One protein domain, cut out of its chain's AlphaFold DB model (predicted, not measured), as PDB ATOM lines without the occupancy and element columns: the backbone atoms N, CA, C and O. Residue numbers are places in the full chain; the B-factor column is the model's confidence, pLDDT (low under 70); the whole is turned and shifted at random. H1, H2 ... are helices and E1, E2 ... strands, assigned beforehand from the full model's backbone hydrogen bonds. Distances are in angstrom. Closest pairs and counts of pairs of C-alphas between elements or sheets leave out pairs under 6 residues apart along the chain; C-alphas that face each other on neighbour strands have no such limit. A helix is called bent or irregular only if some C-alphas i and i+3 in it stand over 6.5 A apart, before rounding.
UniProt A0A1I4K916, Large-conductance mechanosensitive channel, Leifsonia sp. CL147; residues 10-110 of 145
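What this domain is: This is residues 10 to 110 of the 145 residues of the protein "Large-conductance mechanosensitive channel" of Leifsonia sp. CL147 (UniProt A0A1I4K916). Two long helices cross as a lopsided X, H1 and the first arm of H2, H2a, and a small strand hairpin of E1 and E2 sits at the end of the X where H2a begins. Residues 10 to 26, of which 13 to 26 belong to H1, stick out to one side, while the bent H2 runs on past the crossing as its second arm, H2b, and makes most of the length. The printed part has 101 residues with two named helices and two named strands, in the order H1, E1, E2, H2; the sheet has the order E1 - E2 and is antiparallel, and the class is mostly helix. The whole is extended, with a radius of gyration of the C-alphas of 21.2 A, and only just elongated, with spans of 71 by 38 by 21 A.

How they stand to each other: H1, residues 13 to 47, has a kink of 29 degrees near residue 41. It is neither bent nor irregular, but only just: C-alphas 37 and 40 are 6.4 A apart. A short link of nine residues joins H1 to E1, residues 57 to 60. E1 and E2, residues 63 to 66, form a hairpin over a tight link of two residues. They are antiparallel, with 154 degrees between their directions, and the C-alphas of Pro 59 and Asp 64, which face each other, are 4.7 A apart. Across this pair N 60 and O 63 are within hydrogen-bond range at 2.9 A, and N 65 and O 58 at 3.1 A. E2 runs by a tight link, with no residue between, into H2, residues 67 to 104. By its hydrogen bonds H2 was assigned as one helix, but it is bent: C-alphas 87 and 90 are 6.5 A apart. Its arms are H2a, residues 67 to 87, and H2b, residues 90 to 104, whose lines stand at a shallow tilt of 30 degrees. H1 touches H2a with residues 28 to 40 alone; the closest C-alphas are those of Val 35 and Asn 76, 6.3 A apart. These two run opposite ways at a steep tilt of 55 degrees. The closest C-alphas of E1 and H2a are those of Ile 57 and Phe 67, 6.4 A apart. H2b touches no helix but is near H2a, and it is apart from H1, E1 and E2. H1 and E2 are apart as well. Each O i to N i+4 pair of H2a and H2b is within hydrogen-bond range, and in H1 29 of 31 are.

Where its parts are: H1 begins at C-alpha 13, (122.855, 123.836, 203.080), and ends at C-alpha 47, (136.698, 148.879, 164.866), 47.7 A away. E1 is 9.3 A long from Ile 57 to Ile 60, and E2 is 9.4 A long from Ala 63 to Lys 66. H2a measures 30.6 A from C-alpha 67, at (123.565, 142.772, 165.632), to C-alpha 87. H2b measures 20.9 A from C-alpha 90 to C-alpha 104, at (149.205, 107.813, 194.764).

The domain as a whole: The two C-alphas farthest apart are those of Gly 61 and Pro 110, at 72.2 A; the first and last printed C-alphas, of Leu 10 and Pro 110, are 31.7 A apart. Residues 10 to 26, 86 to 92 and 101 to 106 stand free. The printed part has no cut, and no link between its named elements is long. The mean pLDDT of the printed part is 79.1; confidence is low, under 70, in residues 47 to 60, residue 63 and residues 102 to 110 of this predicted model.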
ATOM      1  N   LEU A  10     119.642 127.886 209.573       80.19
ATOM      2  CA  LEU A  10     120.559 127.035 210.340       80.19
ATOM      3  C   LEU A  10     120.676 125.601 209.805       80.19
ATOM      4  O   LEU A  10     121.524 124.850 210.273       80.19
ATOM      5  N   ARG A  11     119.885 125.220 208.795       79.38
ATOM      6  CA  ARG A  11     119.973 123.914 208.130       79.38
ATOM      7  C   ARG A  11     121.256 123.742 207.283       79.38
ATOM      8  O   ARG A  11     121.379 122.741 206.585       79.38
ATOM      9  N   GLY A  12     122.200 124.694 207.339       74.25
ATOM     10  CA  GLY A  12     123.557 124.640 206.769       74.25
ATOM     11  C   GLY A  12     123.588 124.800 205.249       74.25
ATOM     12  O   GLY A  12     124.076 125.798 204.731       74.25
ATOM     13  N   ASN A  13     122.929 123.884 204.542       84.25
ATOM     14  CA  ASN A  13     122.855 123.836 203.080       84.25
ATOM     15  C   ASN A  13     122.308 125.130 202.435       84.25
ATOM     16  O   ASN A  13     122.666 125.470 201.313       84.25
ATOM     17  N   VAL A  14     121.439 125.872 203.134       85.31
ATOM     18  CA  VAL A  14     120.870 127.137 202.630       85.31
ATOM     19  C   VAL A  14     121.872 128.288 202.722       85.31
ATOM     20  O   VAL A  14     121.904 129.129 201.827       85.31
ATOM     21  N   ILE A  15     122.689 128.330 203.780       87.19
ATOM     22  CA  ILE A  15     123.701 129.379 203.965       87.19
ATOM     23  C   ILE A  15     124.780 129.230 202.899       87.19
ATOM     24  O   ILE A  15     125.086 130.207 202.221       87.19
ATOM     25  N   ASP A  16     125.292 128.016 202.697       88.56
ATOM     26  CA  ASP A  16     126.345 127.758 201.709       88.56
ATOM     27  C   ASP A  16     125.872 128.089 200.289       88.56
ATOM     28  O   ASP A  16     126.583 128.745 199.525       88.56
ATOM     29  N   LEU A  17     124.627 127.729 199.957       91.75
ATOM     30  CA  LEU A  17     124.008 128.099 198.685       91.75
ATOM     31  C   LEU A  17     123.863 129.621 198.559       91.75
ATOM     32  O   LEU A  17     124.230 130.190 197.531       91.75
ATOM     33  N   ALA A  18     123.360 130.299 199.594       90.19
ATOM     34  CA  ALA A  18     123.187 131.749 199.576       90.19
ATOM     35  C   ALA A  18     124.524 132.480 199.382       90.19
ATOM     36  O   ALA A  18     124.616 133.393 198.560       90.19
ATOM     37  N   VAL A  19     125.572 132.045 200.085       92.50
ATOM     38  CA  VAL A  19     126.928 132.585 199.945       92.50
ATOM     39  C   VAL A  19     127.452 132.356 198.526       92.50
ATOM     40  O   VAL A  19     127.943 133.300 197.907       92.50
ATOM     41  N   ALA A  20     127.284 131.152 197.970       92.69
ATOM     42  CA  ALA A  20     127.701 130.846 196.602       92.69
ATOM     43  C   ALA A  20     127.023 131.757 195.563       92.69
ATOM     44  O   ALA A  20     127.694 132.286 194.675       92.69
ATOM     45  N   VAL A  21     125.713 131.999 195.692       94.19
ATOM     46  CA  VAL A  21     124.957 132.875 194.780       94.19
ATOM     47  C   VAL A  21     125.418 134.328 194.887       94.19
ATOM     48  O   VAL A  21     125.665 134.969 193.864       94.19
ATOM     49  N   VAL A  22     125.571 134.853 196.107       95.06
ATOM     50  CA  VAL A  22     125.990 136.247 196.332       95.06
ATOM     51  C   VAL A  22     127.403 136.492 195.803       95.06
ATOM     52  O   VAL A  22     127.627 137.469 195.086       95.06
ATOM     53  N   ILE A  23     128.348 135.593 196.100       94.38
ATOM     54  CA  ILE A  23     129.729 135.702 195.614       94.38
ATOM     55  C   ILE A  23     129.773 135.569 194.087       94.38
ATOM     56  O   ILE A  23     130.449 136.360 193.428       94.38
ATOM     57  N   GLY A  24     129.020 134.628 193.509       92.00
ATOM     58  CA  GLY A  24     128.940 134.443 192.058       92.00
ATOM     59  C   GLY A  24     128.421 135.685 191.327       92.00
ATOM     60  O   GLY A  24     128.997 136.100 190.317       92.00
ATOM     61  N   ALA A  25     127.378 136.325 191.865       92.94
ATOM     62  CA  ALA A  25     126.830 137.565 191.322       92.94
ATOM     63  C   ALA A  25     127.827 138.731 191.425       92.94
ATOM     64  O   ALA A  25     128.072 139.423 190.434       92.94
ATOM     65  N   ALA A  26     128.450 138.916 192.594       94.94
ATOM     66  CA  ALA A  26     129.435 139.972 192.815       94.94
ATOM     67  C   ALA A  26     130.649 139.825 191.885       94.94
ATOM     68  O   ALA A  26     131.075 140.792 191.256       94.94
ATOM     69  N   PHE A  27     131.172 138.606 191.737       90.50
ATOM     70  CA  PHE A  27     132.292 138.333 190.841       90.50
ATOM     71  C   PHE A  27     131.933 138.600 189.375       90.50
ATOM     72  O   PHE A  27     132.674 139.282 188.667       90.50
ATOM     73  N   THR A  28     130.764 138.129 188.930       89.19
ATOM     74  CA  THR A  28     130.282 138.373 187.561       89.19
ATOM     75  C   THR A  28     130.159 139.869 187.273       89.19
ATOM     76  O   THR A  28     130.535 140.314 186.189       89.19
ATOM     77  N   ALA A  29     129.700 140.667 188.244       91.94
ATOM     78  CA  ALA A  29     129.615 142.119 188.113       91.94
ATOM     79  C   ALA A  29     130.997 142.779 187.945       91.94
ATOM     80  O   ALA A  29     131.154 143.652 187.091       91.94
ATOM     81  N   VAL A  30     132.011 142.330 188.693       90.88
ATOM     82  CA  VAL A  30     133.396 142.820 188.551       90.88
ATOM     83  C   VAL A  30     133.939 142.518 187.156       90.88
ATOM     84  O   VAL A  30     134.436 143.424 186.485       90.88
ATOM     85  N   VAL A  31     133.803 141.277 186.682       87.69
ATOM     86  CA  VAL A  31     134.300 140.903 185.349       87.69
ATOM     87  C   VAL A  31     133.543 141.652 184.253       87.69
ATOM     88  O   VAL A  31     134.165 142.210 183.354       87.69
ATOM     89  N   THR A  32     132.216 141.753 184.367       88.19
ATOM     90  CA  THR A  32     131.384 142.505 183.416       88.19
ATOM     91  C   THR A  32     131.785 143.978 183.366       88.19
ATOM     92  O   THR A  32     131.853 144.553 182.282       88.19
ATOM     93  N   SER A  33     132.097 144.589 184.513       90.62
ATOM     94  CA  SER A  33     132.583 145.972 184.583       90.62
ATOM     95  C   SER A  33     133.905 146.144 183.835       90.62
ATOM     96  O   SER A  33     134.041 147.078 183.048       90.62
ATOM     97  N   ILE A  34     134.854 145.220 184.002       86.81
ATOM     98  CA  ILE A  34     136.130 145.251 183.272       86.81
ATOM     99  C   ILE A  34     135.886 145.124 181.767       86.81
ATOM    100  O   ILE A  34     136.432 145.899 180.983       86.81
ATOM    101  N   VAL A  35     135.031 144.194 181.341       82.38
ATOM    102  CA  VAL A  35     134.729 144.037 179.914       82.38
ATOM    103  C   VAL A  35     134.066 145.293 179.356       82.38
ATOM    104  O   VAL A  35     134.497 145.818 178.336       82.38
ATOM    105  N   THR A  36     133.064 145.818 180.051       84.25
ATOM    106  CA  THR A  36     132.261 146.948 179.573       84.25
ATOM    107  C   THR A  36     133.061 148.247 179.542       84.25
ATOM    108  O   THR A  36     132.932 149.017 178.595       84.25
ATOM    109  N   ASN A  37     133.901 148.485 180.550       86.25
ATOM    110  CA  ASN A  37     134.588 149.764 180.729       86.25
ATOM    111  C   ASN A  37     136.012 149.783 180.164       86.25
ATOM    112  O   ASN A  37     136.535 150.862 179.902       86.25
ATOM    113  N   LEU A  38     136.648 148.621 179.976       84.62
ATOM    114  CA  LEU A  38     138.016 148.533 179.460       84.62
ATOM    115  C   LEU A  38     138.069 147.831 178.103       84.62
ATOM    116  O   LEU A  38     138.610 148.384 177.150       84.62
ATOM    117  N   ILE A  39     137.478 146.641 177.980       80.88
ATOM    118  CA  ILE A  39     137.609 145.840 176.756       80.88
ATOM    119  C   ILE A  39     136.742 146.387 175.614       80.88
ATOM    120  O   ILE A  39     137.242 146.566 174.504       80.88
ATOM    121  N   ASN A  40     135.471 146.711 175.867       78.62
ATOM    122  CA  ASN A  40     134.559 147.215 174.838       78.62
ATOM    123  C   ASN A  40     135.061 148.522 174.193       78.62
ATOM    124  O   ASN A  40     135.056 148.589 172.961       78.62
ATOM    125  N   PRO A  41     135.555 149.532 174.946       81.19
ATOM    126  CA  PRO A  41     136.132 150.733 174.345       81.19
ATOM    127  C   PRO A  41     137.391 150.452 173.522       81.19
ATOM    128  O   PRO A  41     137.550 151.031 172.449       81.19
ATOM    129  N   LEU A  42     138.265 149.543 173.973       82.12
ATOM    130  CA  LEU A  42     139.475 149.170 173.230       82.12
ATOM    131  C   LEU A  42     139.137 148.525 171.886       82.12
ATOM    132  O   LEU A  42     139.730 148.871 170.865       82.12
ATOM    133  N   ILE A  43     138.158 147.622 171.862       72.06
ATOM    134  CA  ILE A  43     137.763 146.985 170.607       72.06
ATOM    135  C   ILE A  43     136.977 147.958 169.718       72.06
ATOM    136  O   ILE A  43     137.193 147.980 168.506       72.06
ATOM    137  N   GLY A  44     136.136 148.820 170.299       74.50
ATOM    138  CA  GLY A  44     135.469 149.905 169.574       74.50
ATOM    139  C   GLY A  44     136.465 150.840 168.881       74.50
ATOM    140  O   GLY A  44     136.308 151.148 167.698       74.50
ATOM    141  N   ALA A  45     137.553 151.204 169.567       77.81
ATOM    142  CA  ALA A  45     138.625 152.017 168.996       77.81
ATOM    143  C   ALA A  45     139.278 151.353 167.769       77.81
ATOM    144  O   ALA A  45     139.505 152.022 166.760       77.81
ATOM    145  N   ILE A  46     139.518 150.039 167.811       72.12
ATOM    146  CA  ILE A  46     140.070 149.271 166.679       72.12
ATOM    147  C   ILE A  46     139.057 149.178 165.527       72.12
ATOM    148  O   ILE A  46     139.420 149.341 164.363       72.12
ATOM    149  N   ALA A  47     137.779 148.967 165.843       67.06
ATOM    150  CA  ALA A  47     136.698 148.879 164.866       67.06
ATOM    151  C   ALA A  47     136.275 150.243 164.278       67.06
ATOM    152  O   ALA A  47     135.422 150.278 163.391       67.06
ATOM    153  N   LYS A  48     136.850 151.364 164.749       66.00
ATOM    154  CA  LYS A  48     136.412 152.747 164.456       66.00
ATOM    155  C   LYS A  48     134.922 152.988 164.746       66.00
ATOM    156  O   LYS A  48     134.289 153.832 164.113       66.00
ATOM    157  N   THR A  49     134.351 152.272 165.711       63.34
ATOM    158  CA  THR A  49     132.970 152.460 166.173       63.34
ATOM    159  C   THR A  49     132.966 152.866 167.645       63.34
ATOM    160  O   THR A  49     133.907 152.599 168.385       63.34
ATOM    161  N   GLN A  50     131.889 153.493 168.123       60.09
ATOM    162  CA  GLN A  50     131.744 153.842 169.547       60.09
ATOM    163  C   GLN A  50     131.490 152.618 170.465       60.09
ATOM    164  O   GLN A  50     130.985 152.790 171.570       60.09
ATOM    165  N   GLY A  51     131.788 151.393 170.010       60.16
ATOM    166  CA  GLY A  51     131.463 150.126 170.676       60.16
ATOM    167  C   GLY A  51     130.791 149.125 169.729       60.16
ATOM    168  O   GLY A  51     130.254 149.501 168.681       60.16
ATOM    169  N   PHE A  52     130.829 147.835 170.080       59.59
ATOM    170  CA  PHE A  52     130.172 146.775 169.303       59.59
ATOM    171  C   PHE A  52     128.656 146.944 169.286       59.59
ATOM    172  O   PHE A  52     128.030 146.803 168.253       59.59
ATOM    173  N   ASP A  53     128.071 147.340 170.402       57.66
ATOM    174  CA  ASP A  53     126.649 147.593 170.627       57.66
ATOM    175  C   ASP A  53     126.023 148.648 169.696       57.66
ATOM    176  O   ASP A  53     124.805 148.654 169.504       57.66
ATOM    177  N   LYS A  54     126.851 149.483 169.056       60.69
ATOM    178  CA  LYS A  54     126.442 150.463 168.035       60.69
ATOM    179  C   LYS A  54     126.939 150.128 166.625       60.69
ATOM    180  O   LYS A  54     126.638 150.861 165.684       60.69
ATOM    181  N   ALA A  55     127.702 149.049 166.462       58.38
ATOM    182  CA  ALA A  55     128.091 148.539 165.157       58.38
ATOM    183  C   ALA A  55     126.931 147.725 164.556       58.38
ATOM    184  O   ALA A  55     126.260 146.975 165.263       58.38
ATOM    185  N   LEU A  56     126.708 147.845 163.242       59.91
ATOM    186  CA  LEU A  56     125.744 147.017 162.497       59.91
ATOM    187  C   LEU A  56     124.291 147.139 163.000       59.91
ATOM    188  O   LEU A  56     123.624 146.135 163.256       59.91
ATOM    189  N   ILE A  57     123.801 148.373 163.147       63.62
ATOM    190  CA  ILE A  57     122.368 148.623 163.331       63.62
ATOM    191  C   ILE A  57     121.709 148.548 161.953       63.62
ATOM    192  O   ILE A  57     121.999 149.374 161.088       63.62
ATOM    193  N   LEU A  58     120.851 147.549 161.746       59.88
ATOM    194  CA  LEU A  58     120.016 147.460 160.552       59.88
ATOM    195  C   LEU A  58     118.617 147.988 160.906       59.88
ATOM    196  O   LEU A  58     117.907 147.323 161.669       59.88
ATOM    197  N   PRO A  59     118.217 149.169 160.410       61.50
ATOM    198  CA  PRO A  59     116.869 149.667 160.629       61.50
ATOM    199  C   PRO A  59     115.889 148.844 159.785       61.50
ATOM    200  O   PRO A  59     115.993 148.802 158.558       61.50
ATOM    201  N   ILE A  60     114.934 148.177 160.434       64.44
ATOM    202  CA  ILE A  60     113.822 147.484 159.774       64.44
ATOM    203  C   ILE A  60     112.522 148.154 160.228       64.44
ATOM    204  O   ILE A  60     111.978 147.860 161.293       64.44
ATOM    205  N   GLY A  61     112.018 149.084 159.414       71.62
ATOM    206  CA  GLY A  61     110.795 149.829 159.721       71.62
ATOM    207  C   GLY A  61     110.948 150.695 160.978       71.62
ATOM    208  O   GLY A  61     111.728 151.640 160.981       71.62
ATOM    209  N   HIS A  62     110.202 150.373 162.039       72.31
ATOM    210  CA  HIS A  62     110.251 151.075 163.333       72.31
ATOM    211  C   HIS A  62     111.136 150.382 164.385       72.31
ATOM    212  O   HIS A  62     111.131 150.793 165.545       72.31
ATOM    213  N   ALA A  63     111.857 149.320 164.015       67.19
ATOM    214  CA  ALA A  63     112.693 148.547 164.927       67.19
ATOM    215  C   ALA A  63     114.155 148.504 164.458       67.19
ATOM    216  O   ALA A  63     114.450 148.199 163.302       67.19
ATOM    217  N   ASP A  64     115.070 148.755 165.391       75.38
ATOM    218  CA  ASP A  64     116.512 148.679 165.165       75.38
ATOM    219  C   ASP A  64     117.038 147.296 165.560       75.38
ATOM    220  O   ASP A  64     117.068 146.951 166.747       75.38
ATOM    221  N   ILE A  65     117.510 146.508 164.589       74.12
ATOM    222  CA  ILE A  65     118.207 145.254 164.896       74.12
ATOM    223  C   ILE A  65     119.675 145.560 165.187       74.12
ATOM    224  O   ILE A  65     120.447 145.918 164.298       74.12
ATOM    225  N   LYS A  66     120.064 145.392 166.455       79.12
ATOM    226  CA  LYS A  66     121.414 145.669 166.968       79.12
ATOM    227  C   LYS A  66     122.286 144.410 166.947       79.12
ATOM    228  O   LYS A  66     122.594 143.849 167.999       79.12
ATOM    229  N   PHE A  67     122.700 143.958 165.763       77.56
ATOM    230  CA  PHE A  67     123.565 142.772 165.632       77.56
ATOM    231  C   PHE A  67     124.871 142.904 166.418       77.56
ATOM    232  O   PHE A  67     125.339 141.943 167.030       77.56
ATOM    233  N   GLY A  68     125.432 144.109 166.464       74.69
ATOM    234  CA  GLY A  68     126.643 144.358 167.219       74.69
ATOM    235  C   GLY A  68     126.471 144.223 168.739       74.69
ATOM    236  O   GLY A  68     127.405 143.794 169.410       74.69
ATOM    237  N   ALA A  69     125.274 144.449 169.294       76.38
ATOM    238  CA  ALA A  69     125.011 144.202 170.716       76.38
ATOM    239  C   ALA A  69     125.032 142.703 171.057       76.38
ATOM    240  O   ALA A  69     125.534 142.311 172.110       76.38
ATOM    241  N   VAL A  70     124.550 141.853 170.146       81.31
ATOM    242  CA  VAL A  70     124.627 140.391 170.297       81.31
ATOM    243  C   VAL A  70     126.082 139.924 170.236       81.31
ATOM    244  O   VAL A  70     126.514 139.143 171.082       81.31
ATOM    245  N   LEU A  71     126.865 140.444 169.286       78.81
ATOM    246  CA  LEU A  71     128.288 140.123 169.184       78.81
ATOM    247  C   LEU A  71     129.068 140.578 170.431       78.81
ATOM    248  O   LEU A  71     129.879 139.816 170.952       78.81
ATOM    249  N   ALA A  72     128.769 141.771 170.956       77.31
ATOM    250  CA  ALA A  72     129.331 142.268 172.211       77.31
ATOM    251  C   ALA A  72     129.033 141.321 173.383       77.31
ATOM    252  O   ALA A  72     129.923 141.000 174.169       77.31
ATOM    253  N   ALA A  73     127.790 140.838 173.481       82.88
ATOM    254  CA  ALA A  73     127.379 139.907 174.526       82.88
ATOM    255  C   ALA A  73     128.120 138.564 174.430       82.88
ATOM    256  O   ALA A  73     128.549 138.034 175.455       82.88
ATOM    257  N   ILE A  74     128.335 138.042 173.217       86.81
ATOM    258  CA  ILE A  74     129.114 136.814 172.987       86.81
ATOM    259  C   ILE A  74     130.573 137.007 173.415       86.81
ATOM    260  O   ILE A  74     131.125 136.161 174.116       86.81
ATOM    261  N   ILE A  75     131.194 138.128 173.038       81.12
ATOM    262  CA  ILE A  75     132.573 138.445 173.433       81.12
ATOM    263  C   ILE A  75     132.678 138.563 174.958       81.12
ATOM    264  O   ILE A  75     133.571 137.967 175.557       81.12
ATOM    265  N   ASN A  76     131.740 139.266 175.598       82.44
ATOM    266  CA  ASN A  76     131.692 139.383 177.054       82.44
ATOM    267  C   ASN A  76     131.566 138.014 177.736       82.44
ATOM    268  O   ASN A  76     132.325 137.706 178.654       82.44
ATOM    269  N   PHE A  77     130.668 137.157 177.245       87.94
ATOM    270  CA  PHE A  77     130.509 135.795 177.748       87.94
ATOM    271  C   PHE A  77     131.805 134.978 177.640       87.94
ATOM    272  O   PHE A  77     132.205 134.332 178.610       87.94
ATOM    273  N   LEU A  78     132.498 135.043 176.497       90.75
ATOM    274  CA  LEU A  78     133.773 134.348 176.305       90.75
ATOM    275  C   LEU A  78     134.854 134.853 177.265       90.75
ATOM    276  O   LEU A  78     135.575 134.040 177.841       90.75
ATOM    277  N   ILE A  79     134.952 136.167 177.486       86.62
ATOM    278  CA  ILE A  79     135.926 136.732 178.430       86.62
ATOM    279  C   ILE A  79     135.628 136.260 179.855       86.62
ATOM    280  O   ILE A  79     136.540 135.799 180.540       86.62
ATOM    281  N   ILE A  80     134.365 136.312 180.293       87.50
ATOM    282  CA  ILE A  80     133.963 135.813 181.615       87.50
ATOM    283  C   ILE A  80     134.331 134.334 181.761       87.50
ATOM    284  O   ILE A  80     134.945 133.959 182.759       87.50
ATOM    285  N   ALA A  81     134.024 133.504 180.762       90.62
ATOM    286  CA  ALA A  81     134.351 132.081 180.783       90.62
ATOM    287  C   ALA A  81     135.863 131.831 180.906       90.62
ATOM    288  O   ALA A  81     136.284 131.008 181.721       90.62
ATOM    289  N   VAL A  82     136.687 132.570 180.153       91.94
ATOM    290  CA  VAL A  82     138.155 132.475 180.223       91.94
ATOM    291  C   VAL A  82     138.667 132.881 181.601       91.94
ATOM    292  O   VAL A  82     139.468 132.155 182.188       91.94
ATOM    293  N   VAL A  83     138.190 134.001 182.149       89.62
ATOM    294  CA  VAL A  83     138.608 134.482 183.474       89.62
ATOM    295  C   VAL A  83     138.215 133.483 184.562       89.62
ATOM    296  O   VAL A  83     139.056 133.111 185.378       89.62
ATOM    297  N   VAL A  84     136.973 132.990 184.558       87.81
ATOM    298  CA  VAL A  84     136.501 131.982 185.523       87.81
ATOM    299  C   VAL A  84     137.326 130.699 185.418       87.81
ATOM    300  O   VAL A  84     137.734 130.138 186.440       87.81
ATOM    301  N   TYR A  85     137.619 130.248 184.198       90.31
ATOM    302  CA  TYR A  85     138.445 129.069 183.979       90.31
ATOM    303  C   TYR A  85     139.856 129.259 184.542       90.31
ATOM    304  O   TYR A  85     140.337 128.404 185.282       90.31
ATOM    305  N   PHE A  86     140.514 130.378 184.245       92.38
ATOM    306  CA  PHE A  86     141.901 130.599 184.659       92.38
ATOM    307  C   PHE A  86     142.046 130.878 186.162       92.38
ATOM    308  O   PHE A  86     143.023 130.446 186.767       92.38
ATOM    309  N   VAL A  87     141.081 131.574 186.771       89.12
ATOM    310  CA  VAL A  87     141.133 131.977 188.189       89.12
ATOM    311  C   VAL A  87     140.647 130.876 189.127       89.12
ATOM    312  O   VAL A  87     141.201 130.729 190.212       89.12
ATOM    313  N   PHE A  88     139.643 130.087 188.736       87.25
ATOM    314  CA  PHE A  88     139.071 129.053 189.606       87.25
ATOM    315  C   PHE A  88     139.384 127.645 189.110       87.25
ATOM    316  O   PHE A  88     139.993 126.856 189.829       87.25
ATOM    317  N   VAL A  89     138.994 127.319 187.875       88.94
ATOM    318  CA  VAL A  89     139.053 125.934 187.377       88.94
ATOM    319  C   VAL A  89     140.494 125.447 187.268       88.94
ATOM    320  O   VAL A  89     140.807 124.361 187.749       88.94
ATOM    321  N   TYR A  90     141.385 126.246 186.687       92.19
ATOM    322  CA  TYR A  90     142.787 125.896 186.491       92.19
ATOM    323  C   TYR A  90     143.528 125.632 187.815       92.19
ATOM    324  O   TYR A  90     144.067 124.531 187.964       92.19
ATOM    325  N   PRO A  91     143.535 126.543 188.813       91.06
ATOM    326  CA  PRO A  91     144.224 126.291 190.076       91.06
ATOM    327  C   PRO A  91     143.583 125.172 190.897       91.06
ATOM    328  O   PRO A  91     144.319 124.368 191.465       91.06
ATOM    329  N   ILE A  92     142.249 125.049 190.920       89.81
ATOM    330  CA  ILE A  92     141.580 123.939 191.619       89.81
ATOM    331  C   ILE A  92     141.946 122.601 190.968       89.81
ATOM    332  O   ILE A  92     142.298 121.647 191.664       89.81
ATOM    333  N   ASN A  93     141.921 122.524 189.636       91.00
ATOM    334  CA  ASN A  93     142.273 121.308 188.905       91.00
ATOM    335  C   ASN A  93     143.758 120.946 189.083       91.00
ATOM    336  O   ASN A  93     144.107 119.774 189.245       91.00
ATOM    337  N   HIS A  94     144.640 121.947 189.120       87.62
ATOM    338  CA  HIS A  94     146.069 121.766 189.386       87.62
ATOM    339  C   HIS A  94     146.351 121.324 190.825       87.62
ATOM    340  O   HIS A  94     147.164 120.429 191.053       87.62
ATOM    341  N   LEU A  95     145.658 121.898 191.811       85.25
ATOM    342  CA  LEU A  95     145.800 121.515 193.214       85.25
ATOM    343  C   LEU A  95     145.287 120.093 193.457       85.25
ATOM    344  O   LEU A  95     145.983 119.283 194.069       85.25
ATOM    345  N   LYS A  96     144.123 119.749 192.898       82.06
ATOM    346  CA  LYS A  96     143.556 118.399 192.983       82.06
ATOM    347  C   LYS A  96     144.496 117.359 192.381       82.06
ATOM    348  O   LYS A  96     144.800 116.358 193.021       82.06
ATOM    349  N   SER A  97     145.047 117.631 191.200       80.19
ATOM    350  CA  SER A  97     146.004 116.720 190.565       80.19
ATOM    351  C   SER A  97     147.346 116.626 191.305       80.19
ATOM    352  O   SER A  97     147.998 115.583 191.227       80.19
ATOM    353  N   ARG A  98     147.756 117.642 192.079       76.62
ATOM    354  CA  ARG A  98     148.890 117.540 193.019       76.62
ATOM    355  C   ARG A  98     148.562 116.652 194.220       76.62
ATOM    356  O   ARG A  98     149.346 115.750 194.506       76.62
ATOM    357  N   MET A  99     147.413 116.843 194.869       74.06
ATOM    358  CA  MET A  99     146.972 115.978 195.972       74.06
ATOM    359  C   MET A  99     146.797 114.524 195.527       74.06
ATOM    360  O   MET A  99     147.292 113.626 196.198       74.06
ATOM    361  N   ASP A 100     146.192 114.272 194.367       75.06
ATOM    362  CA  ASP A 100     146.004 112.912 193.848       75.06
ATOM    363  C   ASP A 100     147.342 112.223 193.532       75.06
ATOM    364  O   ASP A 100     147.490 111.016 193.727       75.06
ATOM    365  N   ARG A 101     148.351 112.979 193.078       73.62
ATOM    366  CA  ARG A 101     149.716 112.465 192.869       73.62
ATOM    367  C   ARG A 101     150.426 112.156 194.183       73.62
ATOM    368  O   ARG A 101     151.156 111.171 194.233       73.62
ATOM    369  N   LEU A 102     150.226 112.970 195.219       67.12
ATOM    370  CA  LEU A 102     150.781 112.724 196.551       67.12
ATOM    371  C   LEU A 102     150.110 111.510 197.214       67.12
ATOM    372  O   LEU A 102     150.817 110.638 197.713       67.12
ATOM    373  N   ARG A 103     148.776 111.383 197.111       66.88
ATOM    374  CA  ARG A 103     148.017 110.200 197.566       66.88
ATOM    375  C   ARG A 103     148.495 108.926 196.865       66.88
ATOM    376  O   ARG A 103     148.767 107.931 197.523       66.88
ATOM    377  N   LYS A 104     148.691 108.962 195.539       66.38
ATOM    378  CA  LYS A 104     149.205 107.813 194.764       66.38
ATOM    379  C   LYS A 104     150.658 107.439 195.072       66.38
ATOM    380  O   LYS A 104     151.048 106.312 194.798       66.38
ATOM    381  N   LYS A 105     151.464 108.364 195.603       67.00
ATOM    382  CA  LYS A 105     152.869 108.122 195.969       67.00
ATOM    383  C   LYS A 105     153.060 107.733 197.440       67.00
ATOM    384  O   LYS A 105     154.202 107.621 197.868       67.00
ATOM    385  N   GLY A 106     151.978 107.542 198.203       58.72
ATOM    386  CA  GLY A 106     152.039 107.149 199.618       58.72
ATOM    387  C   GLY A 106     152.692 108.188 200.537       58.72
ATOM    388  O   GLY A 106     153.047 107.862 201.660       58.72
ATOM    389  N   ALA A 107     152.870 109.424 200.059       58.50
ATOM    390  CA  ALA A 107     153.631 110.479 200.733       58.50
ATOM    391  C   ALA A 107     152.733 111.526 201.419       58.50
ATOM    392  O   ALA A 107     153.182 112.636 201.691       58.50
ATOM    393  N   VAL A 108     151.450 111.215 201.634       51.16
ATOM    394  CA  VAL A 108     150.555 112.073 202.419       51.16
ATOM    395  C   VAL A 108     150.535 111.539 203.841       51.16
ATOM    396  O   VAL A 108     149.959 110.488 204.109       51.16
ATOM    397  N   GLU A 109     151.217 112.277 204.712       57.53
ATOM    398  CA  GLU A 109     151.147 112.173 206.166       57.53
ATOM    399  C   GLU A 109     149.680 112.296 206.645       57.53
ATOM    400  O   GLU A 109     148.880 112.983 205.997       57.53
ATOM    401  N   PRO A 110     149.300 111.629 207.749       55.44
ATOM    402  CA  PRO A 110     147.925 111.261 208.110       55.44
ATOM    403  C   PRO A 110     147.047 112.412 208.647       55.44
ATOM    404  O   PRO A 110     146.112 112.167 209.399       55.44
TER     405      PRO A 110